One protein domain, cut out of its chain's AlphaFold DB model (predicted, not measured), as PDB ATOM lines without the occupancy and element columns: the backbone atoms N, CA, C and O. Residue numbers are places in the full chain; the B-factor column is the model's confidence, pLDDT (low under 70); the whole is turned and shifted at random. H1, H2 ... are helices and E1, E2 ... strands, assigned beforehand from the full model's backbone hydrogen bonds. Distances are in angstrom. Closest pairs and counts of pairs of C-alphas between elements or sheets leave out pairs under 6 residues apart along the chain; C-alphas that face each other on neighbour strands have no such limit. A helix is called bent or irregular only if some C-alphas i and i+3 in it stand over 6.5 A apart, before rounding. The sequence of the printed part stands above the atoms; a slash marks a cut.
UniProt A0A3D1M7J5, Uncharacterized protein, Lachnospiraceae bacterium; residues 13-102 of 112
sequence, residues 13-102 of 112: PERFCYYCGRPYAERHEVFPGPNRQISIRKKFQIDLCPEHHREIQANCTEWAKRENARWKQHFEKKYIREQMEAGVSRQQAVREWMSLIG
ATOM      1  N   PRO A  13     105.674  25.318  50.685       90.94
ATOM      2  CA  PRO A  13     106.217  25.196  52.039       90.94
ATOM      3  C   PRO A  13     105.308  24.472  53.039       90.94
ATOM      4  O   PRO A  13     105.815  23.859  53.970       90.94
ATOM      5  N   GLU A  14     103.992  24.499  52.829       93.38
ATOM      6  CA  GLU A  14     102.994  23.910  53.733       93.38
ATOM      7  C   GLU A  14     102.684  22.442  53.405       93.38
ATOM      8  O   GLU A  14     101.937  21.780  54.124       93.38
ATOM      9  N   ARG A  15     103.241  21.912  52.311       95.31
ATOM     10  CA  ARG A  15     102.966  20.550  51.844       95.31
ATOM     11  C   ARG A  15     104.006  19.577  52.361       95.31
ATOM     12  O   ARG A  15     105.212  19.807  52.236       95.31
ATOM     13  N   PHE A  16     103.529  18.438  52.839       97.50
ATOM     14  CA  PHE A  16     104.356  17.368  53.376       97.50
ATOM     15  C   PHE A  16     104.215  16.116  52.518       97.50
ATOM     16  O   PHE A  16     103.137  15.799  52.022       97.50
ATOM     17  N   CYS A  17     105.324  15.407  52.323       98.25
ATOM     18  CA  CYS A  17     105.334  14.169  51.561       98.25
ATOM     19  C   CYS A  17     104.432  13.134  52.230       98.25
ATOM     20  O   CYS A  17     104.639  12.811  53.399       98.25
ATOM     21  N   TYR A  18     103.511  12.548  51.470       98.19
ATOM     22  CA  TYR A  18     102.602  11.517  51.961       98.19
ATOM     23  C   TYR A  18     103.334  10.315  52.584       98.19
ATOM     24  O   TYR A  18     102.869   9.770  53.578       98.19
ATOM     25  N   TYR A  19     104.481   9.906  52.026       97.94
ATOM     26  CA  TYR A  19     105.191   8.702  52.486       97.94
ATOM     27  C   TYR A  19     106.154   8.937  53.647       97.94
ATOM     28  O   TYR A  19     106.312   8.059  54.486       97.94
ATOM     29  N   CYS A  20     106.832  10.087  53.684       97.56
ATOM     30  CA  CYS A  20     107.921  10.316  54.644       97.56
ATOM     31  C   CYS A  20     107.785  11.599  55.467       97.56
ATOM     32  O   CYS A  20     108.677  11.911  56.248       97.56
ATOM     33  N   GLY A  21     106.727  12.385  55.262       97.44
ATOM     34  CA  GLY A  21     106.496  13.621  56.006       97.44
ATOM     35  C   GLY A  21     107.511  14.737  55.740       97.44
ATOM     36  O   GLY A  21     107.476  15.747  56.430       97.44
ATOM     37  N   ARG A  22     108.419  14.612  54.760       96.62
ATOM     38  CA  ARG A  22     109.361  15.696  54.424       96.62
ATOM     39  C   ARG A  22     108.582  16.931  53.922       96.62
ATOM     40  O   ARG A  22     107.728  16.755  53.047       96.62
ATOM     41  N   PRO A  23     108.873  18.149  54.421       96.00
ATOM     42  CA  PRO A  23     108.219  19.377  53.966       96.00
ATOM     43  C   PRO A  23     108.602  19.733  52.522       96.00
ATOM     44  O   PRO A  23     109.465  19.097  51.910       96.00
ATOM     45  N   TYR A  24     107.990  20.795  51.993       94.25
ATOM     46  CA  TYR A  24     108.210  21.298  50.632       94.25
ATOM     47  C   TYR A  24     107.848  20.291  49.537       94.25
ATOM     48  O   TYR A  24     108.488  20.238  48.481       94.25
ATOM     49  N   ALA A  25     106.814  19.488  49.774       96.75
ATOM     50  CA  ALA A  25     106.391  18.465  48.838       96.75
ATOM     51  C   ALA A  25     105.848  19.046  47.519       96.75
ATOM     52  O   ALA A  25     105.297  20.152  47.433       96.75
ATOM     53  N   GLU A  26     106.044  18.287  46.452       95.12
ATOM     54  CA  GLU A  26     105.599  18.548  45.092       95.12
ATOM     55  C   GLU A  26     104.276  17.832  44.845       95.12
ATOM     56  O   GLU A  26     104.124  16.662  45.190       95.12
ATOM     57  N   ARG A  27     103.325  18.523  44.208       95.69
ATOM     58  CA  ARG A  27     102.085  17.880  43.773       95.69
ATOM     59  C   ARG A  27     102.369  16.978  42.584       95.69
ATOM     60  O   ARG A  27     102.655  17.469  41.488       95.69
ATOM     61  N   HIS A  28     102.186  15.690  42.806       96.31
ATOM     62  CA  HIS A  28     102.153  14.667  41.783       96.31
ATOM     63  C   HIS A  28     100.745  14.546  41.192       96.31
ATOM     64  O   HIS A  28      99.758  14.476  41.923       96.31
ATOM     65  N   GLU A  29     100.643  14.529  39.867       96.81
ATOM     66  CA  GLU A  29      99.385  14.352  39.135       96.81
ATOM     67  C   GLU A  29      99.190  12.868  38.819       96.81
ATOM     68  O   GLU A  29      99.845  12.342  37.923       96.81
ATOM     69  N   VAL A  30      98.263  12.200  39.516       97.50
ATOM     70  CA  VAL A  30      98.078  10.736  39.405       97.50
ATOM     71  C   VAL A  30      97.688  10.294  37.990       97.50
ATOM     72  O   VAL A  30      98.067   9.210  37.535       97.50
ATOM     73  N   PHE A  31      96.958  11.145  37.265       96.56
ATOM     74  CA  PHE A  31      96.671  10.963  35.845       96.56
ATOM     75  C   PHE A  31      97.428  12.033  35.037       96.56
ATOM     76  O   PHE A  31      96.930  13.161  34.913       96.56
ATOM     77  N   PRO A  32      98.635  11.722  34.522       92.94
ATOM     78  CA  PRO A  32      99.454  12.664  33.761       92.94
ATOM     79  C   PRO A  32      98.973  12.799  32.301       92.94
ATOM     80  O   PRO A  32      97.924  12.283  31.908       92.94
ATOM     81  N   GLY A  33      99.741  13.512  31.472       92.38
ATOM     82  CA  GLY A  33      99.477  13.625  30.033       92.38
ATOM     83  C   GLY A  33      98.173  14.381  29.726       92.38
ATOM     84  O   GLY A  33      97.940  15.436  30.327       92.38
ATOM     85  N   PRO A  34      97.310  13.881  28.819       93.44
ATOM     86  CA  PRO A  34      96.030  14.522  28.490       93.44
ATOM     87  C   PRO A  34      95.133  14.768  29.715       93.44
ATOM     88  O   PRO A  34      94.460  15.797  29.800       93.44
ATOM     89  N   ASN A  35      95.205  13.882  30.714       96.00
ATOM     90  CA  ASN A  35      94.391  13.949  31.930       96.00
ATOM     91  C   ASN A  35      94.982  14.851  33.022       96.00
ATOM     92  O   ASN A  35      94.344  15.073  34.052       96.00
ATOM     93  N   ARG A  36      96.144  15.471  32.785       95.00
ATOM     94  CA  ARG A  36      96.791  16.380  33.742       95.00
ATOM     95  C   ARG A  36      95.848  17.469  34.253       95.00
ATOM     96  O   ARG A  36      95.786  17.747  35.445       95.00
ATOM     97  N   GLN A  37      95.116  18.125  33.354       95.38
ATOM     98  CA  GLN A  37      94.218  19.220  33.740       95.38
ATOM     99  C   GLN A  37      93.022  18.730  34.563       95.38
ATOM    100  O   GLN A  37      92.544  19.460  35.432       95.38
ATOM    101  N   ILE A  38      92.570  17.496  34.325       95.81
ATOM    102  CA  ILE A  38      91.547  16.845  35.145       95.81
ATOM    103  C   ILE A  38      92.104  16.588  36.541       95.81
ATOM    104  O   ILE A  38      91.447  16.974  37.504       95.81
ATOM    105  N   SER A  39      93.326  16.054  36.646       96.12
ATOM    106  CA  SER A  39      93.988  15.823  37.934       96.12
ATOM    107  C   SER A  39      94.043  17.088  38.788       96.12
ATOM    108  O   SER A  39      93.694  17.050  39.963       96.12
ATOM    109  N   ILE A  40      94.374  18.238  38.198       94.94
ATOM    110  CA  ILE A  40      94.411  19.508  38.939       94.94
ATOM    111  C   ILE A  40      93.000  19.978  39.316       94.94
ATOM    112  O   ILE A  40      92.745  20.328  40.465       94.94
ATOM    113  N   ARG A  41      92.056  19.966  38.366       95.00
ATOM    114  CA  ARG A  41      90.685  20.459  38.587       95.00
ATOM    115  C   ARG A  41      89.912  19.629  39.613       95.00
ATOM    116  O   ARG A  41      89.155  20.190  40.396       95.00
ATOM    117  N   LYS A  42      90.068  18.305  39.576       95.38
ATOM    118  CA  LYS A  42      89.386  17.347  40.458       95.38
ATOM    119  C   LYS A  42      90.210  16.991  41.701       95.38
ATOM    120  O   LYS A  42      89.765  16.180  42.503       95.38
ATOM    121  N   LYS A  43      91.385  17.610  41.881       95.31
ATOM    122  CA  LYS A  43      92.314  17.344  42.990       95.31
ATOM    123  C   LYS A  43      92.741  15.866  43.076       95.31
ATOM    124  O   LYS A  43      92.907  15.331  44.169       95.31
ATOM    125  N   PHE A  44      92.950  15.210  41.931       97.50
ATOM    126  CA  PHE A  44      93.567  13.876  41.848       97.50
ATOM    127  C   PHE A  44      95.088  14.002  41.909       97.50
ATOM    128  O   PHE A  44      95.814  13.757  40.942       97.50
ATOM    129  N   GLN A  45      95.550  14.515  43.044       97.00
ATOM    130  CA  GLN A  45      96.941  14.847  43.286       97.00
ATOM    131  C   GLN A  45      97.342  14.370  44.673       97.00
ATOM    132  O   GLN A  45      96.523  14.367  45.590       97.00
ATOM    133  N   ILE A  46      98.608  14.001  44.812       97.31
ATOM    134  CA  ILE A  46      99.223  13.673  46.098       97.31
ATOM    135  C   ILE A  46     100.499  14.486  46.255       97.31
ATOM    136  O   ILE A  46     101.150  14.820  45.264       97.31
ATOM    137  N   ASP A  47     100.857  14.796  47.491       97.94
ATOM    138  CA  ASP A  47     102.064  15.550  47.795       97.94
ATOM    139  C   ASP A  47     103.223  14.592  48.065       97.94
ATOM    140  O   ASP A  47     103.141  13.725  48.933       97.94
ATOM    141  N   LEU A  48     104.312  14.733  47.310       97.62
ATOM    142  CA  LEU A  48     105.487  13.865  47.374       97.62
ATOM    143  C   LEU A  48     106.764  14.691  47.506       97.62
ATOM    144  O   LEU A  48     106.916  15.719  46.852       97.62
ATOM    145  N   CYS A  49     107.730  14.244  48.309       97.06
ATOM    146  CA  CYS A  49     109.063  14.838  48.243       97.06
ATOM    147  C   CYS A  49     109.700  14.554  46.865       97.06
ATOM    148  O   CYS A  49     109.282  13.608  46.192       97.06
ATOM    149  N   PRO A  50     110.731  15.312  46.448       96.19
ATOM    150  CA  PRO A  50     111.318  15.167  45.115       96.19
ATOM    151  C   PRO A  50     111.776  13.742  44.762       96.19
ATOM    152  O   PRO A  50     111.680  13.340  43.609       96.19
ATOM    153  N   GLU A  51     112.251  12.968  45.742       97.25
ATOM    154  CA  GLU A  51     112.698  11.579  45.553       97.25
ATOM    155  C   GLU A  51     111.523  10.659  45.186       97.25
ATOM    156  O   GLU A  51     111.488  10.126  44.076       97.25
ATOM    157  N   HIS A  52     110.504  10.567  46.050       98.00
ATOM    158  CA  HIS A  52     109.297   9.780  45.771       98.00
ATOM    159  C   HIS A  52     108.549  10.294  44.534       98.00
ATOM    160  O   HIS A  52     108.000   9.497  43.777       98.00
ATOM    161  N   HIS A  53     108.535  11.614  44.301       97.38
ATOM    162  CA  HIS A  53     107.918  12.199  43.113       97.38
ATOM    163  C   HIS A  53     108.578  11.674  41.839       97.38
ATOM    164  O   HIS A  53     107.880  11.242  40.925       97.38
ATOM    165  N   ARG A  54     109.916  11.685  41.765       97.38
ATOM    166  CA  ARG A  54     110.653  11.167  40.602       97.38
ATOM    167  C   ARG A  54     110.423   9.677  40.405       97.38
ATOM    168  O   ARG A  54     110.201   9.263  39.274       97.38
ATOM    169  N   GLU A  55     110.455   8.892  41.477       98.00
ATOM    170  CA  GLU A  55     110.287   7.442  41.386       98.00
ATOM    171  C   GLU A  55     108.875   7.060  40.908       98.00
ATOM    172  O   GLU A  55     108.728   6.304  39.945       98.00
ATOM    173  N   ILE A  56     107.833   7.659  41.500       97.69
ATOM    174  CA  ILE A  56     106.441   7.457  41.071       97.69
ATOM    175  C   ILE A  56     106.224   7.970  39.645       97.69
ATOM    176  O   ILE A  56     105.590   7.283  38.843       97.69
ATOM    177  N   GLN A  57     106.781   9.129  39.288       96.75
ATOM    178  CA  GLN A  57     106.684   9.677  37.933       96.75
ATOM    179  C   GLN A  57     107.360   8.772  36.892       96.75
ATOM    180  O   GLN A  57     106.821   8.600  35.800       96.75
ATOM    181  N   ALA A  58     108.527   8.207  37.213       96.88
ATOM    182  CA  ALA A  58     109.247   7.291  36.334       96.88
ATOM    183  C   ALA A  58     108.530   5.942  36.200       96.88
ATOM    184  O   ALA A  58     108.645   5.292  35.161       96.88
ATOM    185  N   ASN A  59     107.781   5.534  37.233       97.12
ATOM    186  CA  ASN A  59     106.980   4.312  37.247       97.12
ATOM    187  C   ASN A  59     107.799   3.051  36.889       97.12
ATOM    188  O   ASN A  59     107.310   2.137  36.222       97.12
ATOM    189  N   CYS A  60     109.074   3.030  37.283       94.94
ATOM    190  CA  CYS A  60     110.036   2.019  36.844       94.94
ATOM    191  C   CYS A  60     110.280   0.915  37.881       94.94
ATOM    192  O   CYS A  60     110.550  -0.219  37.490       94.94
ATOM    193  N   THR A  61     110.135   1.207  39.176       98.06
ATOM    194  CA  THR A  61     110.282   0.222  40.258       98.06
ATOM    195  C   THR A  61     108.963  -0.497  40.537       98.06
ATOM    196  O   THR A  61     107.880   0.027  40.270       98.06
ATOM    197  N   GLU A  62     109.029  -1.700  41.113       98.31
ATOM    198  CA  GLU A  62     107.825  -2.447  41.505       98.31
ATOM    199  C   GLU A  62     107.004  -1.700  42.564       98.31
ATOM    200  O   GLU A  62     105.773  -1.689  42.513       98.31
ATOM    201  N   TRP A  63     107.682  -0.999  43.479       97.81
ATOM    202  CA  TRP A  63     107.031  -0.105  44.430       97.81
ATOM    203  C   TRP A  63     106.270   1.016  43.707       97.81
ATOM    204  O   TRP A  63     105.073   1.178  43.938       97.81
ATOM    205  N   ALA A  64     106.909   1.727  42.772       97.88
ATOM    206  CA  ALA A  64     106.275   2.821  42.038       97.88
ATOM    207  C   ALA A  64     105.074   2.360  41.210       97.88
ATOM    208  O   ALA A  64     104.034   3.019  41.213       97.88
ATOM    209  N   LYS A  65     105.191   1.213  40.526       98.31
ATOM    210  CA  LYS A  65     104.094   0.618  39.749       98.31
ATOM    211  C   LYS A  65     102.903   0.282  40.634       98.31
ATOM    212  O   LYS A  65     101.771   0.645  40.301       98.31
ATOM    213  N   ARG A  66     103.160  -0.356  41.778       98.25
ATOM    214  CA  ARG A  66     102.128  -0.687  42.763       98.25
ATOM    215  C   ARG A  66     101.459   0.567  43.317       98.25
ATOM    216  O   ARG A  66     100.233   0.632  43.345       98.25
ATOM    217  N   GLU A  67     102.232   1.576  43.713       98.25
ATOM    218  CA  GLU A  67     101.673   2.815  44.257       98.25
ATOM    219  C   GLU A  67     100.886   3.604  43.205       98.25
ATOM    220  O   GLU A  67      99.802   4.105  43.501       98.25
ATOM    221  N   ASN A  68     101.357   3.661  41.959       97.88
ATOM    222  CA  ASN A  68     100.604   4.269  40.864       97.88
ATOM    223  C   ASN A  68      99.266   3.563  40.625       97.88
ATOM    224  O   ASN A  68      98.249   4.232  40.436       97.88
ATOM    225  N   ALA A  69      99.242   2.227  40.635       97.44
ATOM    226  CA  ALA A  69      97.999   1.467  40.527       97.44
ATOM    227  C   ALA A  69      97.062   1.770  41.709       97.44
ATOM    228  O   ALA A  69      95.896   2.112  41.496       97.44
ATOM    229  N   ARG A  70      97.595   1.753  42.938       97.81
ATOM    230  CA  ARG A  70      96.853   2.062  44.169       97.81
ATOM    231  C   ARG A  70      96.220   3.450  44.128       97.81
ATOM    232  O   ARG A  70      95.042   3.586  44.442       97.81
ATOM    233  N   TRP A  71      96.961   4.482  43.726       98.25
ATOM    234  CA  TRP A  71      96.435   5.848  43.674       98.25
ATOM    235  C   TRP A  71      95.395   6.050  42.576       98.25
ATOM    236  O   TRP A  71      94.408   6.751  42.800       98.25
ATOM    237  N   LYS A  72      95.566   5.410  41.414       97.69
ATOM    238  CA  LYS A  72      94.560   5.446  40.342       97.69
ATOM    239  C   LYS A  72      93.247   4.815  40.804       97.69
ATOM    240  O   LYS A  72      92.203   5.450  40.679       97.69
ATOM    241  N   GLN A  73      93.322   3.643  41.436       97.31
ATOM    242  CA  GLN A  73      92.169   2.980  42.054       97.31
ATOM    243  C   GLN A  73      91.541   3.822  43.165       97.31
ATOM    244  O   GLN A  73      90.323   3.963  43.232       97.31
ATOM    245  N   HIS A  74      92.363   4.415  44.036       97.44
ATOM    246  CA  HIS A  74      91.886   5.266  45.121       97.44
ATOM    247  C   HIS A  74      91.041   6.429  44.597       97.44
ATOM    248  O   HIS A  74      89.938   6.651  45.094       97.44
ATOM    249  N   PHE A  75      91.534   7.167  43.597       98.06
ATOM    250  CA  PHE A  75      90.810   8.318  43.061       98.06
ATOM    251  C   PHE A  75      89.563   7.928  42.264       98.06
ATOM    252  O   PHE A  75      88.577   8.658  42.334       98.06
ATOM    253  N   GLU A  76      89.560   6.776  41.592       97.50
ATOM    254  CA  GLU A  76      88.345   6.225  40.980       97.50
ATOM    255  C   GLU A  76      87.289   5.886  42.037       97.50
ATOM    256  O   GLU A  76      86.174   6.408  41.987       97.50
ATOM    257  N   LYS A  77      87.655   5.090  43.053       96.50
ATOM    258  CA  LYS A  77      86.760   4.720  44.163       96.50
ATOM    259  C   LYS A  77      86.230   5.956  44.886       96.50
ATOM    260  O   LYS A  77      85.037   6.039  45.170       96.50
ATOM    261  N   LYS A  78      87.103   6.932  45.157       97.38
ATOM    262  CA  LYS A  78      86.733   8.205  45.784       97.38
ATOM    263  C   LYS A  78      85.734   8.981  44.925       97.38
ATOM    264  O   LYS A  78      84.709   9.392  45.453       97.38
ATOM    265  N   TYR A  79      86.008   9.149  43.629       97.19
ATOM    266  CA  TYR A  79      85.121   9.870  42.715       97.19
ATOM    267  C   TYR A  79      83.736   9.228  42.654       97.19
ATOM    268  O   TYR A  79      82.733   9.917  42.808       97.19
ATOM    269  N   ILE A  80      83.681   7.908  42.456       96.00
ATOM    270  CA  ILE A  80      82.420   7.168  42.362       96.00
ATOM    271  C   ILE A  80      81.626   7.305  43.660       96.00
ATOM    272  O   ILE A  80      80.435   7.598  43.612       96.00
ATOM    273  N   ARG A  81      82.285   7.157  44.816       96.44
ATOM    274  CA  ARG A  81      81.644   7.345  46.121       96.44
ATOM    275  C   ARG A  81      81.077   8.758  46.275       96.44
ATOM    276  O   ARG A  81      79.920   8.887  46.644       96.44
ATOM    277  N   GLU A  82      81.848   9.792  45.943       97.06
ATOM    278  CA  GLU A  82      81.394  11.190  46.023       97.06
ATOM    279  C   GLU A  82      80.198  11.468  45.092       97.06
ATOM    280  O   GLU A  82      79.294  12.214  45.460       97.06
ATOM    281  N   GLN A  83      80.149  10.858  43.900       97.19
ATOM    282  CA  GLN A  83      78.972  10.949  43.024       97.19
ATOM    283  C   GLN A  83      77.753  10.242  43.634       97.19
ATOM    284  O   GLN A  83      76.645  10.775  43.599       97.19
ATOM    285  N   MET A  84      77.953   9.063  44.223       97.00
ATOM    286  CA  MET A  84      76.879   8.318  44.881       97.00
ATOM    287  C   MET A  84      76.325   9.048  46.106       97.00
ATOM    288  O   MET A  84      75.112   9.111  46.282       97.00
ATOM    289  N   GLU A  85      77.192   9.656  46.913       97.75
ATOM    290  CA  GLU A  85      76.805  10.520  48.036       97.75
ATOM    291  C   GLU A  85      76.000  11.745  47.566       97.75
ATOM    292  O   GLU A  85      75.124  12.221  48.282       97.75
ATOM    293  N   ALA A  86      76.234  12.215  46.336       97.38
ATOM    294  CA  ALA A  86      75.456  13.273  45.692       97.38
ATOM    295  C   ALA A  86      74.148  12.783  45.026       97.38
ATOM    296  O   ALA A  86      73.464  13.571  44.373       97.38
ATOM    297  N   GLY A  87      73.786  11.504  45.177       97.62
ATOM    298  CA  GLY A  87      72.540  10.924  44.662       97.62
ATOM    299  C   GLY A  87      72.630  10.329  43.252       97.62
ATOM    300  O   GLY A  87      71.610   9.927  42.692       97.62
ATOM    301  N   VAL A  88      73.825  10.244  42.663       97.19
ATOM    302  CA  VAL A  88      74.031   9.601  41.357       97.19
ATOM    303  C   VAL A  88      74.074   8.081  41.530       97.19
ATOM    304  O   VAL A  88      74.720   7.561  42.438       97.19
ATOM    305  N   SER A  89      73.417   7.323  40.650       95.62
ATOM    306  CA  SER A  89      73.508   5.859  40.711       95.62
ATOM    307  C   SER A  89      74.940   5.382  40.447       95.62
ATOM    308  O   SER A  89      75.687   6.002  39.687       95.62
ATOM    309  N   ARG A  90      75.328   4.236  41.019       93.50
ATOM    310  CA  ARG A  90      76.667   3.659  40.806       93.50
ATOM    311  C   ARG A  90      76.988   3.502  39.317       93.50
ATOM    312  O   ARG A  90      78.045   3.935  38.878       93.50
ATOM    313  N   GLN A  91      76.062   2.944  38.533       92.88
ATOM    314  CA  GLN A  91      76.235   2.769  37.086       92.88
ATOM    315  C   GLN A  91      76.496   4.106  36.377       92.88
ATOM    316  O   GLN A  91      77.409   4.208  35.559       92.88
ATOM    317  N   GLN A  92      75.739   5.156  36.717       94.94
ATOM    318  CA  GLN A  92      75.939   6.480  36.135       94.94
ATOM    319  C   GLN A  92      77.288   7.087  36.547       94.94
ATOM    320  O   GLN A  92      78.013   7.578  35.683       94.94
ATOM    321  N   ALA A  93      77.677   6.977  37.819       95.69
ATOM    322  CA  ALA A  93      78.967   7.461  38.310       95.69
ATOM    323  C   ALA A  93      80.158   6.789  37.599       95.69
ATOM    324  O   ALA A  93      81.148   7.451  37.279       95.69
ATOM    325  N   VAL A  94      80.052   5.492  37.291       94.12
ATOM    326  CA  VAL A  94      81.063   4.755  36.514       94.12
ATOM    327  C   VAL A  94      81.117   5.224  35.065       94.12
ATOM    328  O   VAL A  94      82.205   5.456  34.537       94.12
ATOM    329  N   ARG A  95      79.960   5.422  34.417       94.75
ATOM    330  CA  ARG A  95      79.909   5.984  33.056       94.75
ATOM    331  C   ARG A  95      80.550   7.368  32.996       94.75
ATOM    332  O   ARG A  95      81.307   7.660  32.072       94.75
ATOM    333  N   GLU A  96      80.299   8.202  33.996       96.00
ATOM    334  CA  GLU A  96      80.907   9.526  34.103       96.00
ATOM    335  C   GLU A  96      82.412   9.463  34.352       96.00
ATOM    336  O   GLU A  96      83.153  10.229  33.738       96.00
ATOM    337  N   TRP A  97      82.884   8.537  35.191       96.31
ATOM    338  CA  TRP A  97      84.315   8.295  35.363       96.31
ATOM    339  C   TRP A  97      84.979   7.907  34.039       96.31
ATOM    340  O   TRP A  97      85.986   8.503  33.653       96.31
ATOM    341  N   MET A  98      84.384   6.965  33.305       95.62
ATOM    342  CA  MET A  98      84.875   6.553  31.991       95.62
ATOM    343  C   MET A  98      84.879   7.709  30.990       95.62
ATOM    344  O   MET A  98      85.851   7.868  30.261       95.62
ATOM    345  N   SER A  99      83.854   8.563  30.994       95.75
ATOM    346  CA  SER A  99      83.822   9.774  30.166       95.75
ATOM    347  C   SER A  99      84.894  10.797  30.573       95.75
ATOM    348  O   SER A  99      85.476  11.466  29.721       95.75
ATOM    349  N   LEU A 100      85.181  10.909  31.872       96.31
ATOM    350  CA  LEU A 100      86.123  11.875  32.427       96.31
ATOM    351  C   LEU A 100      87.587  11.460  32.233       96.31
ATOM    352  O   LEU A 100      88.402  12.296  31.858       96.31
ATOM    353  N   ILE A 101      87.930  10.211  32.548       96.50
ATOM    354  CA  ILE A 101      89.312   9.707  32.615       96.50
ATOM    355  C   ILE A 101      89.657   8.801  31.429       96.50
ATOM    356  O   ILE A 101      90.827   8.726  31.046       96.50
ATOM    357  N   GLY A 102      88.666   8.141  30.826       94.69
ATOM    358  CA  GLY A 102      88.848   7.259  29.669       94.69
ATOM    359  C   GLY A 102      89.298   5.837  30.008       94.69
ATOM    360  O   GLY A 102      89.573   5.062  29.096       94.69
TER     361      GLY A 102
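Overview. This is residues 13 to 102 of the 112 residues of an uncharacterized protein of Lachnospiraceae bacterium (UniProt A0A3D1M7J5). One long helix, H3, runs along the domain's length, with H2 set crosswise at its first end and H4 turning back from its last end at a steep slant, meeting H3 at residues 76 to 84 alone. Two short strands, E1 and E2, pair beside H2, and irregular H1, between them in the chain, reaches the last end of H4. The printed part has 90 residues, with four named helices and two named strands in the order E1, H1, E2, H2, H3, H4; the sheet, E1 - E2, is antiparallel and the class is mostly helix. The whole is only just compact, close to loose, with a radius of gyration of the C-alphas of 14.2 A and spans of 39 by 28 by 20 A.

Arrangement. Start with residues 13 to 25, which hold no named element, and go on to E1, residues 26 to 29. Its antiparallel neighbour is E2, residues 45 to 48, at 143 degrees; look for N 26 and O 48, 2.7 A apart, and N 28 and O 46, 2.8 A apart. Between them is H1, residues 33 to 41, irregular, with C-alphas 34 and 37 7.3 A apart. H2, residues 50 to 58, touches H3, residues 62 to 85, about perpendicular at 87 degrees; Ile 56 and Ala 64 have the closest C-alphas, 4.7 A. H3 touches H4, residues 90 to 101, at a steep tilt of 52 degrees, opposite ways; the closest C-alphas, of Ile 80 and Ala 93, are 5.3 A apart. H1 and H4 only just touch, with 3 pairs of C-alphas within 8 A, the closest being Asn 35 and Ile 101 at 6.7 A. H1 and H3 are apart. Every O i to N i+4 pair is within hydrogen-bond range in H2, H3 and H4, and 3 of 5 in H1.

Along the chain. Find C-alpha 26 at (105.599, 18.548, 45.092), where E1 begins; E1 is 9.6 A long, H1 14.0 A, E2 9.5 A and H2 12.0 A. H3 runs 34.2 A from C-alpha 62 at (107.825, -2.447, 41.505). H4, 16.2 A long, ends at C-alpha 101 at (89.312, 9.707, 32.615).

Size, cuts and confidence. The two C-alphas farthest apart, of Pro 13 and Gln 91, are 40.3 A apart. The printed part has no cut, the links between named elements are tight, and no printed residue is under 70 in pLDDT.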